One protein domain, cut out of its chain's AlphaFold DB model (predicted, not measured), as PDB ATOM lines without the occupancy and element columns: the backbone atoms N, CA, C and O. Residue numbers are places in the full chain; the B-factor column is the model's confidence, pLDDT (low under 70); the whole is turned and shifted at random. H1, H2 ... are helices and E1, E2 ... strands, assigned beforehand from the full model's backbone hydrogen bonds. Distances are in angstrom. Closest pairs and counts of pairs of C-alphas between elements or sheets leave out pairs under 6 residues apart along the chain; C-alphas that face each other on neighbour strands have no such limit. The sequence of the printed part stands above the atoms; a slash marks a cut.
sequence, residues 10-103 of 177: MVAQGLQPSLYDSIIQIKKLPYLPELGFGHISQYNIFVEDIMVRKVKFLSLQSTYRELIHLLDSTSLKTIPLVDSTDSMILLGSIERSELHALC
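What this domain is: This is residues 10 to 103 of the 177 residues of an uncharacterized protein of Oncorhynchus mykiss (UniProt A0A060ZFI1). A small head at one end, made of the two-strand hairpin E1 and E2 with helices H4 and H5 beside it, has a long tail of chain that ends far away in the short helices H1 and H2. The tail makes most of the length: residues 36 to 42 and 44 to 54, with the single turn H3, stand free, and so do residues 10 to 16 at the far tip. The printed part has 94 residues, with five named helices and two named strands in the order H1, H2, H3, H4, E1, E2, H5; the sheet is E1 - E2, antiparallel, and the class is mixed, helices and strands. The whole is extended, with a radius of gyration of the C-alphas of 21.6 A and spans of 64 by 27 by 19 A.

How they stand to each other: Look first at E1, residues 78 to 82, and E2, residues 90 to 95, an antiparallel hairpin with 151 degrees between their directions. C-alphas 80 and 93 face each other at 4.4 A, and N 79 and O 94 are within hydrogen-bond range at 2.8 A, as are N 94 and O 79 at 2.9 A. Residues 58 to 59 make a short parallel pairing with residues 81 to 82 of E1. H5, residues 96 to 103, follows E2 directly; its closest C-alpha to E1 is that of Arg 96, 5.8 A from that of Thr 78. H4, residues 64 to 73, is close to but not clearly touching H5, with the C-alphas of Leu 71 and Arg 96 closest at 7.3 A; they run opposite ways at a shallow tilt of 28 degrees. H3, residues 47 to 50, is apart from H4 and from both strands. H2, residues 19 to 27, and H1, residues 10 to 15, are apart from each other and from the head's named elements. In H1, H2, H4 and H5 every O i to N i+4 pair is within hydrogen-bond range; H3 is too short for such a pair.

Where its parts are: Find C-alpha 78 at (149.888, 116.862, 236.693), where E1 begins its 12.8 A; E2 covers 14.8 A. H4 is 14.1 A long, and H5 runs 10.4 A to C-alpha 103 at (137.550, 109.170, 231.283). H2 covers 12.2 A, H1 9.0 A from C-alpha 10 at (189.214, 138.916, 243.153), and H3 5.3 A.

The domain as a whole: The C-alphas of Val 11 and Arg 65 are the two farthest apart, at 64.9 A. The printed part has no cut. The links H2 to H3, 19 residues, and H3 to H4, 13 residues, are long. The mean pLDDT of the printed part is 84.3; look for values under 70 at residues 34 to 43.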
ATOM      1  N   MET A  10     189.156 139.067 241.696       90.94
ATOM      2  CA  MET A  10     189.214 138.916 243.153       90.94
ATOM      3  C   MET A  10     189.008 140.261 243.869       90.94
ATOM      4  O   MET A  10     188.273 140.330 244.851       90.94
ATOM      5  N   VAL A  11     189.611 141.341 243.356       92.50
ATOM      6  CA  VAL A  11     189.428 142.695 243.905       92.50
ATOM      7  C   VAL A  11     188.029 143.236 243.593       92.50
ATOM      8  O   VAL A  11     187.379 143.783 244.480       92.50
ATOM      9  N   ALA A  12     187.539 143.064 242.361       88.81
ATOM     10  CA  ALA A  12     186.223 143.549 241.949       88.81
ATOM     11  C   ALA A  12     185.084 142.893 242.746       88.81
ATOM     12  O   ALA A  12     184.241 143.608 243.279       88.81
ATOM     13  N   GLN A  13     185.102 141.565 242.905       85.19
ATOM     14  CA  GLN A  13     184.096 140.826 243.685       85.19
ATOM     15  C   GLN A  13     184.142 141.153 245.186       85.19
ATOM     16  O   GLN A  13     183.131 141.020 245.869       85.19
ATOM     17  N   GLY A  14     185.292 141.601 245.702       80.25
ATOM     18  CA  GLY A  14     185.419 142.067 247.083       80.25
ATOM     19  C   GLY A  14     184.841 143.465 247.334       80.25
ATOM     20  O   GLY A  14     184.582 143.810 248.485       80.25
ATOM     21  N   LEU A  15     184.644 144.274 246.284       82.38
ATOM     22  CA  LEU A  15     184.216 145.675 246.395       82.38
ATOM     23  C   LEU A  15     182.802 145.925 245.867       82.38
ATOM     24  O   LEU A  15     182.098 146.783 246.399       82.38
ATOM     25  N   GLN A  16     182.394 145.232 244.804       80.06
ATOM     26  CA  GLN A  16     181.109 145.447 244.147       80.06
ATOM     27  C   GLN A  16     180.493 144.120 243.690       80.06
ATOM     28  O   GLN A  16     181.213 143.220 243.249       80.06
ATOM     29  N   PRO A  17     179.154 143.993 243.749       80.38
ATOM     30  CA  PRO A  17     178.468 142.872 243.124       80.38
ATOM     31  C   PRO A  17     178.693 142.893 241.609       80.38
ATOM     32  O   PRO A  17     178.979 143.942 241.020       80.38
ATOM     33  N   SER A  18     178.537 141.738 240.958       85.06
ATOM     34  CA  SER A  18     178.619 141.690 239.501       85.06
ATOM     35  C   SER A  18     177.553 142.600 238.876       85.06
ATOM     36  O   SER A  18     176.492 142.852 239.457       85.06
ATOM     37  N   LEU A  19     177.812 143.095 237.665       87.31
ATOM     38  CA  LEU A  19     176.861 143.948 236.952       87.31
ATOM     39  C   LEU A  19     175.485 143.269 236.822       87.31
ATOM     40  O   LEU A  19     174.465 143.925 237.020       87.31
ATOM     41  N   TYR A  20     175.443 141.955 236.585       88.88
ATOM     42  CA  TYR A  20     174.191 141.202 236.511       88.88
ATOM     43  C   TYR A  20     173.479 141.136 237.860       88.88
ATOM     44  O   TYR A  20     172.291 141.441 237.915       88.88
ATOM     45  N   ASP A  21     174.195 140.852 238.948       85.19
ATOM     46  CA  ASP A  21     173.596 140.823 240.287       85.19
ATOM     47  C   ASP A  21     173.017 142.186 240.666       85.19
ATOM     48  O   ASP A  21     171.901 142.266 241.181       85.19
ATOM     49  N   SER A  22     173.723 143.273 240.334       87.50
ATOM     50  CA  SER A  22     173.227 144.628 240.583       87.50
ATOM     51  C   SER A  22     171.938 144.919 239.805       87.50
ATOM     52  O   SER A  22     170.980 145.448 240.368       87.50
ATOM     53  N   ILE A  23     171.857 144.508 238.534       90.19
ATOM     54  CA  ILE A  23     170.656 144.690 237.711       90.19
ATOM     55  C   ILE A  23     169.497 143.872 238.276       90.19
ATOM     56  O   ILE A  23     168.387 144.392 238.394       90.19
ATOM     57  N   ILE A  24     169.740 142.613 238.633       88.56
ATOM     58  CA  ILE A  24     168.714 141.707 239.144       88.56
ATOM     59  C   ILE A  24     168.156 142.230 240.483       88.56
ATOM     60  O   ILE A  24     166.934 142.264 240.657       88.56
ATOM     61  N   GLN A  25     169.017 142.722 241.384       83.56
ATOM     62  CA  GLN A  25     168.608 143.337 242.655       83.56
ATOM     63  C   GLN A  25     167.798 144.622 242.447       83.56
ATOM     64  O   GLN A  25     166.732 144.783 243.045       83.56
ATOM     65  N   ILE A  26     168.256 145.519 241.564       90.94
ATOM     66  CA  ILE A  26     167.550 146.773 241.247       90.94
ATOM     67  C   ILE A  26     166.181 146.476 240.621       90.94
ATOM     68  O   ILE A  26     165.189 147.135 240.939       90.94
ATOM     69  N   LYS A  27     166.113 145.474 239.738       89.94
ATOM     70  CA  LYS A  27     164.879 145.062 239.055       89.94
ATOM     71  C   LYS A  27     163.965 144.183 239.905       89.94
ATOM     72  O   LYS A  27     162.835 143.955 239.481       89.94
ATOM     73  N   LYS A  28     164.414 143.724 241.078       82.62
ATOM     74  CA  LYS A  28     163.673 142.818 241.973       82.62
ATOM     75  C   LYS A  28     163.066 141.629 241.228       82.62
ATOM     76  O   LYS A  28     161.893 141.299 241.405       82.62
ATOM     77  N   LEU A  29     163.856 141.011 240.355       88.44
ATOM     78  CA  LEU A  29     163.399 139.817 239.653       88.44
ATOM     79  C   LEU A  29     163.289 138.656 240.655       88.44
ATOM     80  O   LEU A  29     164.070 138.607 241.601       88.44
ATOM     81  N   PRO A  30     162.341 137.722 240.491       85.94
ATOM     82  CA  PRO A  30     162.318 136.504 241.288       85.94
ATOM     83  C   PRO A  30     163.439 135.576 240.801       85.94
ATOM     84  O   PRO A  30     163.265 134.812 239.855       85.94
ATOM     85  N   TYR A  31     164.606 135.676 241.433       81.69
ATOM     86  CA  TYR A  31     165.735 134.767 241.251       81.69
ATOM     87  C   TYR A  31     166.077 134.147 242.599       81.69
ATOM     88  O   TYR A  31     165.919 134.791 243.635       81.69
ATOM     89  N   LEU A  32     166.516 132.893 242.592       81.56
ATOM     90  CA  LEU A  32     167.048 132.263 243.791       81.56
ATOM     91  C   LEU A  32     168.523 132.676 243.896       81.56
ATOM     92  O   LEU A  32     169.310 132.223 243.062       81.56
ATOM     93  N   PRO A  33     168.911 133.563 244.830       72.50
ATOM     94  CA  PRO A  33     170.316 133.883 245.024       72.50
ATOM     95  C   PRO A  33     171.076 132.632 245.466       72.50
ATOM     96  O   PRO A  33     170.536 131.762 246.152       72.50
ATOM     97  N   GLU A  34     172.343 132.543 245.077       67.69
ATOM     98  CA  GLU A  34     173.216 131.474 245.547       67.69
ATOM     99  C   GLU A  34     173.373 131.593 247.072       67.69
ATOM    100  O   GLU A  34     173.666 132.669 247.597       67.69
ATOM    101  N   LEU A  35     173.167 130.488 247.794       62.66
ATOM    102  CA  LEU A  35     173.242 130.386 249.262       62.66
ATOM    103  C   LEU A  35     174.698 130.467 249.788       62.66
ATOM    104  O   LEU A  35     175.112 129.688 250.650       62.66
ATOM    105  N   GLY A  36     175.499 131.380 249.238       58.75
ATOM    106  CA  GLY A  36     176.895 131.609 249.599       58.75
ATOM    107  C   GLY A  36     177.080 132.318 250.946       58.75
ATOM    108  O   GLY A  36     176.166 132.951 251.482       58.75
ATOM    109  N   PHE A  37     178.300 132.218 251.484       50.84
ATOM    110  CA  PHE A  37     178.730 132.837 252.741       50.84
ATOM    111  C   PHE A  37     178.532 134.363 252.703       50.84
ATOM    112  O   PHE A  37     179.349 135.094 252.155       50.84
ATOM    113  N   GLY A  38     177.434 134.849 253.281       55.22
ATOM    114  CA  GLY A  38     177.113 136.282 253.325       55.22
ATOM    115  C   GLY A  38     175.691 136.592 253.786       55.22
ATOM    116  O   GLY A  38     175.429 137.670 254.312       55.22
ATOM    117  N   HIS A  39     174.777 135.625 253.682       55.97
ATOM    118  CA  HIS A  39     173.385 135.784 254.098       55.97
ATOM    119  C   HIS A  39     173.016 134.842 255.249       55.97
ATOM    120  O   HIS A  39     172.229 133.913 255.102       55.97
ATOM    121  N   ILE A  40     173.574 135.114 256.430       55.94
ATOM    122  CA  ILE A  40     173.400 134.299 257.648       55.94
ATOM    123  C   ILE A  40     171.916 134.149 258.046       55.94
ATOM    124  O   ILE A  40     171.513 133.121 258.579       55.94
ATOM    125  N   SER A  41     171.075 135.138 257.725       58.22
ATOM    126  CA  SER A  41     169.635 135.118 258.012       58.22
ATOM    127  C   SER A  41     168.805 134.224 257.079       58.22
ATOM    128  O   SER A  41     167.627 134.017 257.354       58.22
ATOM    129  N   GLN A  42     169.374 133.710 255.981       58.09
ATOM    130  CA  GLN A  42     168.667 132.839 255.029       58.09
ATOM    131  C   GLN A  42     168.780 131.346 255.383       58.09
ATOM    132  O   GLN A  42     167.998 130.544 254.883       58.09
ATOM    133  N   TYR A  43     169.692 130.964 256.286       61.47
ATOM    134  CA  TYR A  43     169.876 129.565 256.705       61.47
ATOM    135  C   TYR A  43     168.855 129.078 257.742       61.47
ATOM    136  O   TYR A  43     168.880 127.907 258.106       61.47
ATOM    137  N   ASN A  44     167.968 129.951 258.225       71.56
ATOM    138  CA  ASN A  44     166.935 129.600 259.204       71.56
ATOM    139  C   ASN A  44     165.539 129.452 258.575       71.56
ATOM    140  O   ASN A  44     164.539 129.622 259.265       71.56
ATOM    141  N   ILE A  45     165.469 129.209 257.262       79.00
ATOM    142  CA  ILE A  45     164.218 128.927 256.556       79.00
ATOM    143  C   ILE A  45     164.169 127.429 256.290       79.00
ATOM    144  O   ILE A  45     165.028 126.889 255.586       79.00
ATOM    145  N   PHE A  46     163.163 126.761 256.839       83.69
ATOM    146  CA  PHE A  46     162.963 125.338 256.616       83.69
ATOM    147  C   PHE A  46     161.919 125.123 255.518       83.69
ATOM    148  O   PHE A  46     161.064 125.966 255.249       83.69
ATOM    149  N   VAL A  47     161.966 123.963 254.859       88.56
ATOM    150  CA  VAL A  47     160.992 123.620 253.804       88.56
ATOM    151  C   VAL A  47     159.555 123.691 254.337       88.56
ATOM    152  O   VAL A  47     158.643 124.050 253.598       88.56
ATOM    153  N   GLU A  48     159.361 123.419 255.628       89.06
ATOM    154  CA  GLU A  48     158.066 123.500 256.307       89.06
ATOM    155  C   GLU A  48     157.420 124.892 256.311       89.06
ATOM    156  O   GLU A  48     156.186 124.959 256.398       89.06
ATOM    157  N   ASP A  49     158.222 125.956 256.174       86.69
ATOM    158  CA  ASP A  49     157.782 127.357 256.130       86.69
ATOM    159  C   ASP A  49     157.329 127.776 254.725       86.69
ATOM    160  O   ASP A  49     156.497 128.670 254.564       86.69
ATOM    161  N   ILE A  50     157.870 127.121 253.694       88.25
ATOM    162  CA  ILE A  50     157.615 127.448 252.284       88.25
ATOM    163  C   ILE A  50     156.565 126.504 251.680       88.25
ATOM    164  O   ILE A  50     155.819 126.882 250.772       88.25
ATOM    165  N   MET A  51     156.498 125.255 252.151       92.56
ATOM    166  CA  MET A  51     155.685 124.220 251.518       92.56
ATOM    167  C   MET A  51     154.179 124.500 251.605       92.56
ATOM    168  O   MET A  51     153.604 124.740 252.669       92.56
ATOM    169  N   VAL A  52     153.496 124.362 250.468       92.06
ATOM    170  CA  VAL A  52     152.034 124.419 250.411       92.06
ATOM    171  C   VAL A  52     151.464 123.086 250.892       92.06
ATOM    172  O   VAL A  52     151.506 122.085 250.183       92.06
ATOM    173  N   ARG A  53     150.890 123.076 252.098       90.31
ATOM    174  CA  ARG A  53     150.342 121.854 252.722       90.31
ATOM    175  C   ARG A  53     149.005 121.402 252.122       90.31
ATOM    176  O   ARG A  53     148.636 120.238 252.221       90.31
ATOM    177  N   LYS A  54     148.261 122.318 251.496       89.81
ATOM    178  CA  LYS A  54     146.949 122.033 250.900       89.81
ATOM    179  C   LYS A  54     147.103 121.597 249.443       89.81
ATOM    180  O   LYS A  54     147.025 122.421 248.534       89.81
ATOM    181  N   VAL A  55     147.286 120.297 249.231       89.25
ATOM    182  CA  VAL A  55     147.460 119.702 247.899       89.25
ATOM    183  C   VAL A  55     146.194 118.954 247.482       89.25
ATOM    184  O   VAL A  55     145.597 118.230 248.274       89.25
ATOM    185  N   LYS A  56     145.767 119.127 246.227       91.25
ATOM    186  CA  LYS A  56     144.696 118.317 245.627       91.25
ATOM    187  C   LYS A  56     145.301 117.018 245.108       91.25
ATOM    188  O   LYS A  56     146.273 117.065 244.360       91.25
ATOM    189  N   PHE A  57     144.720 115.885 245.476       91.06
ATOM    190  CA  PHE A  57     145.253 114.567 245.149       91.06
ATOM    191  C   PHE A  57     144.162 113.630 244.653       91.06
ATOM    192  O   PHE A  57     142.986 113.787 244.981       91.06
ATOM    193  N   LEU A  58     144.579 112.627 243.891       91.06
ATOM    194  CA  LEU A  58     143.723 111.543 243.448       91.06
ATOM    195  C   LEU A  58     144.038 110.282 244.250       91.06
ATOM    196  O   LEU A  58     145.176 109.833 244.240       91.06
ATOM    197  N   SER A  59     143.043 109.684 244.907       89.88
ATOM    198  CA  SER A  59     143.200 108.372 245.553       89.88
ATOM    199  C   SER A  59     142.753 107.233 244.634       89.88
ATOM    200  O   SER A  59     141.794 107.396 243.874       89.88
ATOM    201  N   LEU A  60     143.352 106.042 244.759       83.50
ATOM    202  CA  LEU A  60     142.851 104.820 244.105       83.50
ATOM    203  C   LEU A  60     141.418 104.466 244.533       83.50
ATOM    204  O   LEU A  60     140.701 103.775 243.806       83.50
ATOM    205  N   GLN A  61     140.997 104.933 245.707       83.38
ATOM    206  CA  GLN A  61     139.668 104.694 246.255       83.38
ATOM    207  C   GLN A  61     138.646 105.775 245.880       83.38
ATOM    208  O   GLN A  61     137.460 105.607 246.171       83.38
ATOM    209  N   SER A  62     139.068 106.834 245.185       83.69
ATOM    210  CA  SER A  62     138.179 107.923 244.771       83.69
ATOM    211  C   SER A  62     137.072 107.458 243.817       83.69
ATOM    212  O   SER A  62     137.162 106.412 243.146       83.69
ATOM    213  N   THR A  63     135.979 108.219 243.787       85.19
ATOM    214  CA  THR A  63     134.868 107.986 242.857       85.19
ATOM    215  C   THR A  63     135.023 108.806 241.577       85.19
ATOM    216  O   THR A  63     135.681 109.838 241.546       85.19
ATOM    217  N   TYR A  64     134.364 108.380 240.496       83.50
ATOM    218  CA  TYR A  64     134.370 109.129 239.234       83.50
ATOM    219  C   TYR A  64     133.830 110.563 239.387       83.50
ATOM    220  O   TYR A  64     134.341 111.488 238.767       83.50
ATOM    221  N   ARG A  65     132.831 110.768 240.258       85.12
ATOM    222  CA  ARG A  65     132.285 112.104 240.527       85.12
ATOM    223  C   ARG A  65     133.326 113.012 241.181       85.12
ATOM    224  O   ARG A  65     133.467 114.162 240.784       85.12
ATOM    225  N   GLU A  66     134.061 112.487 242.159       87.19
ATOM    226  CA  GLU A  66     135.180 113.198 242.786       87.19
ATOM    227  C   GLU A  66     136.301 113.474 241.786       87.19
ATOM    228  O   GLU A  66     136.871 114.558 241.812       87.19
ATOM    229  N   LEU A  67     136.580 112.533 240.878       87.75
ATOM    230  CA  LEU A  67     137.586 112.685 239.832       87.75
ATOM    231  C   LEU A  67     137.270 113.849 238.885       87.75
ATOM    232  O   LEU A  67     138.135 114.694 238.667       87.75
ATOM    233  N   ILE A  68     136.045 113.923 238.354       87.56
ATOM    234  CA  ILE A  68     135.626 115.045 237.493       87.56
ATOM    235  C   ILE A  68     135.695 116.359 238.269       87.56
ATOM    236  O   ILE A  68     136.296 117.322 237.812       87.56
ATOM    237  N   HIS A  69     135.151 116.386 239.486       89.94
ATOM    238  CA  HIS A  69     135.180 117.592 240.310       89.94
ATOM    239  C   HIS A  69     136.622 118.038 240.628       89.94
ATOM    240  O   HIS A  69     136.936 119.231 240.693       89.94
ATOM    241  N   LEU A  70     137.537 117.086 240.810       90.31
ATOM    242  CA  LEU A  70     138.958 117.364 240.967       90.31
ATOM    243  C   LEU A  70     139.547 117.951 239.681       90.31
ATOM    244  O   LEU A  70     140.237 118.966 239.768       90.31
ATOM    245  N   LEU A  71     139.243 117.363 238.522       88.62
ATOM    246  CA  LEU A  71     139.675 117.824 237.198       88.62
ATOM    247  C   LEU A  71     139.162 119.225 236.847       88.62
ATOM    248  O   LEU A  71     139.885 119.962 236.175       88.62
ATOM    249  N   ASP A  72     137.964 119.590 237.298       89.62
ATOM    250  CA  ASP A  72     137.366 120.913 237.081       89.62
ATOM    251  C   ASP A  72     137.928 121.952 238.050       89.62
ATOM    252  O   ASP A  72     138.180 123.098 237.686       89.62
ATOM    253  N   SER A  73     138.168 121.549 239.300       89.81
ATOM    254  CA  SER A  73     138.657 122.468 240.323       89.81
ATOM    255  C   SER A  73     140.172 122.709 240.254       89.81
ATOM    256  O   SER A  73     140.657 123.672 240.856       89.81
ATOM    257  N   THR A  74     140.952 121.825 239.624       88.69
ATOM    258  CA  THR A  74     142.417 121.936 239.527       88.69
ATOM    259  C   THR A  74     142.861 122.457 238.160       88.69
ATOM    260  O   THR A  74     142.426 121.968 237.122       88.69
ATOM    261  N   SER A  75     143.775 123.427 238.152       87.75
ATOM    262  CA  SER A  75     144.421 123.948 236.937       87.75
ATOM    263  C   SER A  75     145.815 123.354 236.695       87.75
ATOM    264  O   SER A  75     146.484 123.721 235.730       87.75
ATOM    265  N   LEU A  76     146.267 122.438 237.559       88.25
ATOM    266  CA  LEU A  76     147.586 121.816 237.455       88.25
ATOM    267  C   LEU A  76     147.638 120.810 236.299       88.25
ATOM    268  O   LEU A  76     146.693 120.056 236.062       88.25
ATOM    269  N   LYS A  77     148.776 120.784 235.595       91.12
ATOM    270  CA  LYS A  77     149.022 119.865 234.473       91.12
ATOM    271  C   LYS A  77     149.102 118.407 234.932       91.12
ATOM    272  O   LYS A  77     148.615 117.514 234.242       91.12
ATOM    273  N   THR A  78     149.705 118.181 236.092       91.00
ATOM    274  CA  THR A  78     149.888 116.862 236.693       91.00
ATOM    275  C   THR A  78     149.149 116.784 238.020       91.00
ATOM    276  O   THR A  78     149.091 117.751 238.783       91.00
ATOM    277  N   ILE A  79     148.550 115.626 238.279       91.81
ATOM    278  CA  ILE A  79     147.792 115.344 239.495       91.81
ATOM    279  C   ILE A  79     148.540 114.254 240.268       91.81
ATOM    280  O   ILE A  79     148.845 113.205 239.689       91.81
ATOM    281  N   PRO A  80     148.852 114.469 241.558       92.25
ATOM    282  CA  PRO A  80     149.489 113.449 242.377       92.25
ATOM    283  C   PRO A  80     148.515 112.298 242.657       92.25
ATOM    284  O   PRO A  80     147.363 112.520 243.047       92.25
ATOM    285  N   LEU A  81     148.996 111.070 242.464       91.56
ATOM    286  CA  LEU A  81     148.290 109.833 242.774       91.56
ATOM    287  C   LEU A  81     148.723 109.343 244.152       91.56
ATOM    288  O   LEU A  81     149.905 109.113 244.393       91.56
ATOM    289  N   VAL A  82     147.754 109.151 245.032       91.69
ATOM    290  CA  VAL A  82     147.924 108.713 246.413       91.69
ATOM    291  C   VAL A  82     147.227 107.365 246.595       91.69
ATOM    292  O   VAL A  82     146.251 107.068 245.902       91.69
ATOM    293  N   ASP A  83     147.710 106.540 247.518       88.69
ATOM    294  CA  ASP A  83     147.070 105.261 247.833       88.69
ATOM    295  C   ASP A  83     145.645 105.462 248.386       88.69
ATOM    296  O   ASP A  83     144.647 105.252 247.684       88.69
ATOM    297  N   SER A  84     145.541 105.980 249.610       88.12
ATOM    298  CA  SER A  84     144.273 106.209 250.311       88.12
ATOM    299  C   SER A  84     144.240 107.603 250.948       88.12
ATOM    300  O   SER A  84     145.286 108.208 251.185       88.12
ATOM    301  N   THR A  85     143.042 108.124 251.232       87.75
ATOM    302  CA  THR A  85     142.861 109.426 251.912       87.75
ATOM    303  C   THR A  85     143.498 109.461 253.296       87.75
ATOM    304  O   THR A  85     143.924 110.523 253.735       87.75
ATOM    305  N   ASP A  86     143.579 108.300 253.942       88.75
ATOM    306  CA  ASP A  86     144.033 108.170 255.325       88.75
ATOM    307  C   ASP A  86     145.553 107.998 255.396       88.75
ATOM    308  O   ASP A  86     146.205 108.559 256.271       88.75
ATOM    309  N   SER A  87     146.134 107.244 254.454       88.88
ATOM    310  CA  SER A  87     147.576 106.990 254.409       88.88
ATOM    311  C   SER A  87     148.359 108.154 253.801       88.88
ATOM    312  O   SER A  87     149.515 108.357 254.162       88.88
ATOM    313  N   MET A  88     147.756 108.913 252.876       89.06
ATOM    314  CA  MET A  88     148.393 110.026 252.154       89.06
ATOM    315  C   MET A  88     149.767 109.693 251.533       89.06
ATOM    316  O   MET A  88     150.593 110.574 251.304       89.06
ATOM    317  N   ILE A  89     150.006 108.420 251.200       92.25
ATOM    318  CA  ILE A  89     151.246 107.973 250.559       92.25
ATOM    319  C   ILE A  89     151.182 108.270 249.061       92.25
ATOM    320  O   ILE A  89     150.306 107.755 248.362       92.25
ATOM    321  N   LEU A  90     152.130 109.066 248.563       92.69
ATOM    322  CA  LEU A  90     152.284 109.348 247.139       92.69
ATOM    323  C   LEU A  90     152.785 108.099 246.401       92.69
ATOM    324  O   LEU A  90     153.868 107.595 246.680       92.69
ATOM    325  N   LEU A  91     152.002 107.626 245.437       90.75
ATOM    326  CA  LEU A  91     152.338 106.499 244.568       90.75
ATOM    327  C   LEU A  91     152.913 106.954 243.226       90.75
ATOM    328  O   LEU A  91     153.645 106.208 242.583       90.75
ATOM    329  N   GLY A  92     152.563 108.161 242.778       89.62
ATOM    330  CA  GLY A  92     153.046 108.692 241.510       89.62
ATOM    331  C   GLY A  92     152.342 109.973 241.090       89.62
ATOM    332  O   GLY A  92     151.729 110.668 241.900       89.62
ATOM    333  N   SER A  93     152.412 110.284 239.799       90.25
ATOM    334  CA  SER A  93     151.705 111.416 239.200       90.25
ATOM    335  C   SER A  93     151.114 111.018 237.854       90.25
ATOM    336  O   SER A  93     151.655 110.150 237.171       90.25
ATOM    337  N   ILE A  94     149.983 111.623 237.503       89.88
ATOM    338  CA  ILE A  94     149.264 111.360 236.253       89.88
ATOM    339  C   ILE A  94     149.007 112.693 235.558       89.88
ATOM    340  O   ILE A  94     148.674 113.685 236.214       89.88
ATOM    341  N   GLU A  95     149.154 112.737 234.236       90.88
ATOM    342  CA  GLU A  95     148.830 113.934 233.468       90.88
ATOM    343  C   GLU A  95     147.310 114.110 233.322       90.88
ATOM    344  O   GLU A  95     146.551 113.156 233.132       90.88
ATOM    345  N   ARG A  96     146.849 115.361 233.377       89.75
ATOM    346  CA  ARG A  96     145.430 115.706 233.243       89.75
ATOM    347  C   ARG A  96     144.838 115.268 231.896       89.75
ATOM    348  O   ARG A  96     143.698 114.818 231.857       89.75
ATOM    349  N   SER A  97     145.599 115.396 230.811       89.31
ATOM    350  CA  SER A  97     145.204 114.980 229.455       89.31
ATOM    351  C   SER A  97     144.974 113.470 229.367       89.31
ATOM    352  O   SER A  97     143.961 113.033 228.830       89.31
ATOM    353  N   GLU A  98     145.875 112.671 229.937       87.62
ATOM    354  CA  GLU A  98     145.750 111.214 229.969       87.62
ATOM    355  C   GLU A  98     144.560 110.765 230.816       87.62
ATOM    356  O   GLU A  98     143.854 109.824 230.453       87.62
ATOM    357  N   LEU A  99     144.321 111.454 231.934       86.50
ATOM    358  CA  LEU A  99     143.185 111.186 232.804       86.50
ATOM    359  C   LEU A  99     141.855 111.498 232.103       86.50
ATOM    360  O   LEU A  99     140.942 110.675 232.158       86.50
ATOM    361  N   HIS A 100     141.775 112.624 231.387       87.31
ATOM    362  CA  HIS A 100     140.629 112.966 230.536       87.31
ATOM    363  C   HIS A 100     140.424 111.946 229.421       87.31
ATOM    364  O   HIS A 100     139.330 111.411 229.297       87.31
ATOM    365  N   ALA A 101     141.475 111.578 228.684       85.50
ATOM    366  CA  ALA A 101     141.382 110.581 227.617       85.50
ATOM    367  C   ALA A 101     140.908 109.214 228.138       85.50
ATOM    368  O   ALA A 101     140.137 108.522 227.474       85.50
ATOM    369  N   LEU A 102     141.339 108.821 229.341       82.00
ATOM    370  CA  LEU A 102     140.823 107.627 230.002       82.00
ATOM    371  C   LEU A 102     139.347 107.795 230.358       82.00
ATOM    372  O   LEU A 102     138.557 106.907 230.048       82.00
ATOM    373  N   CYS A 103     138.954 108.906 230.980       80.38
ATOM    374  CA  CYS A 103     137.550 109.170 231.283       80.38
ATOM    375  C   CYS A 103     136.681 109.119 230.020       80.38
ATOM    376  O   CYS A 103     135.705 108.371 230.004       80.38
TER     377      CYS A 103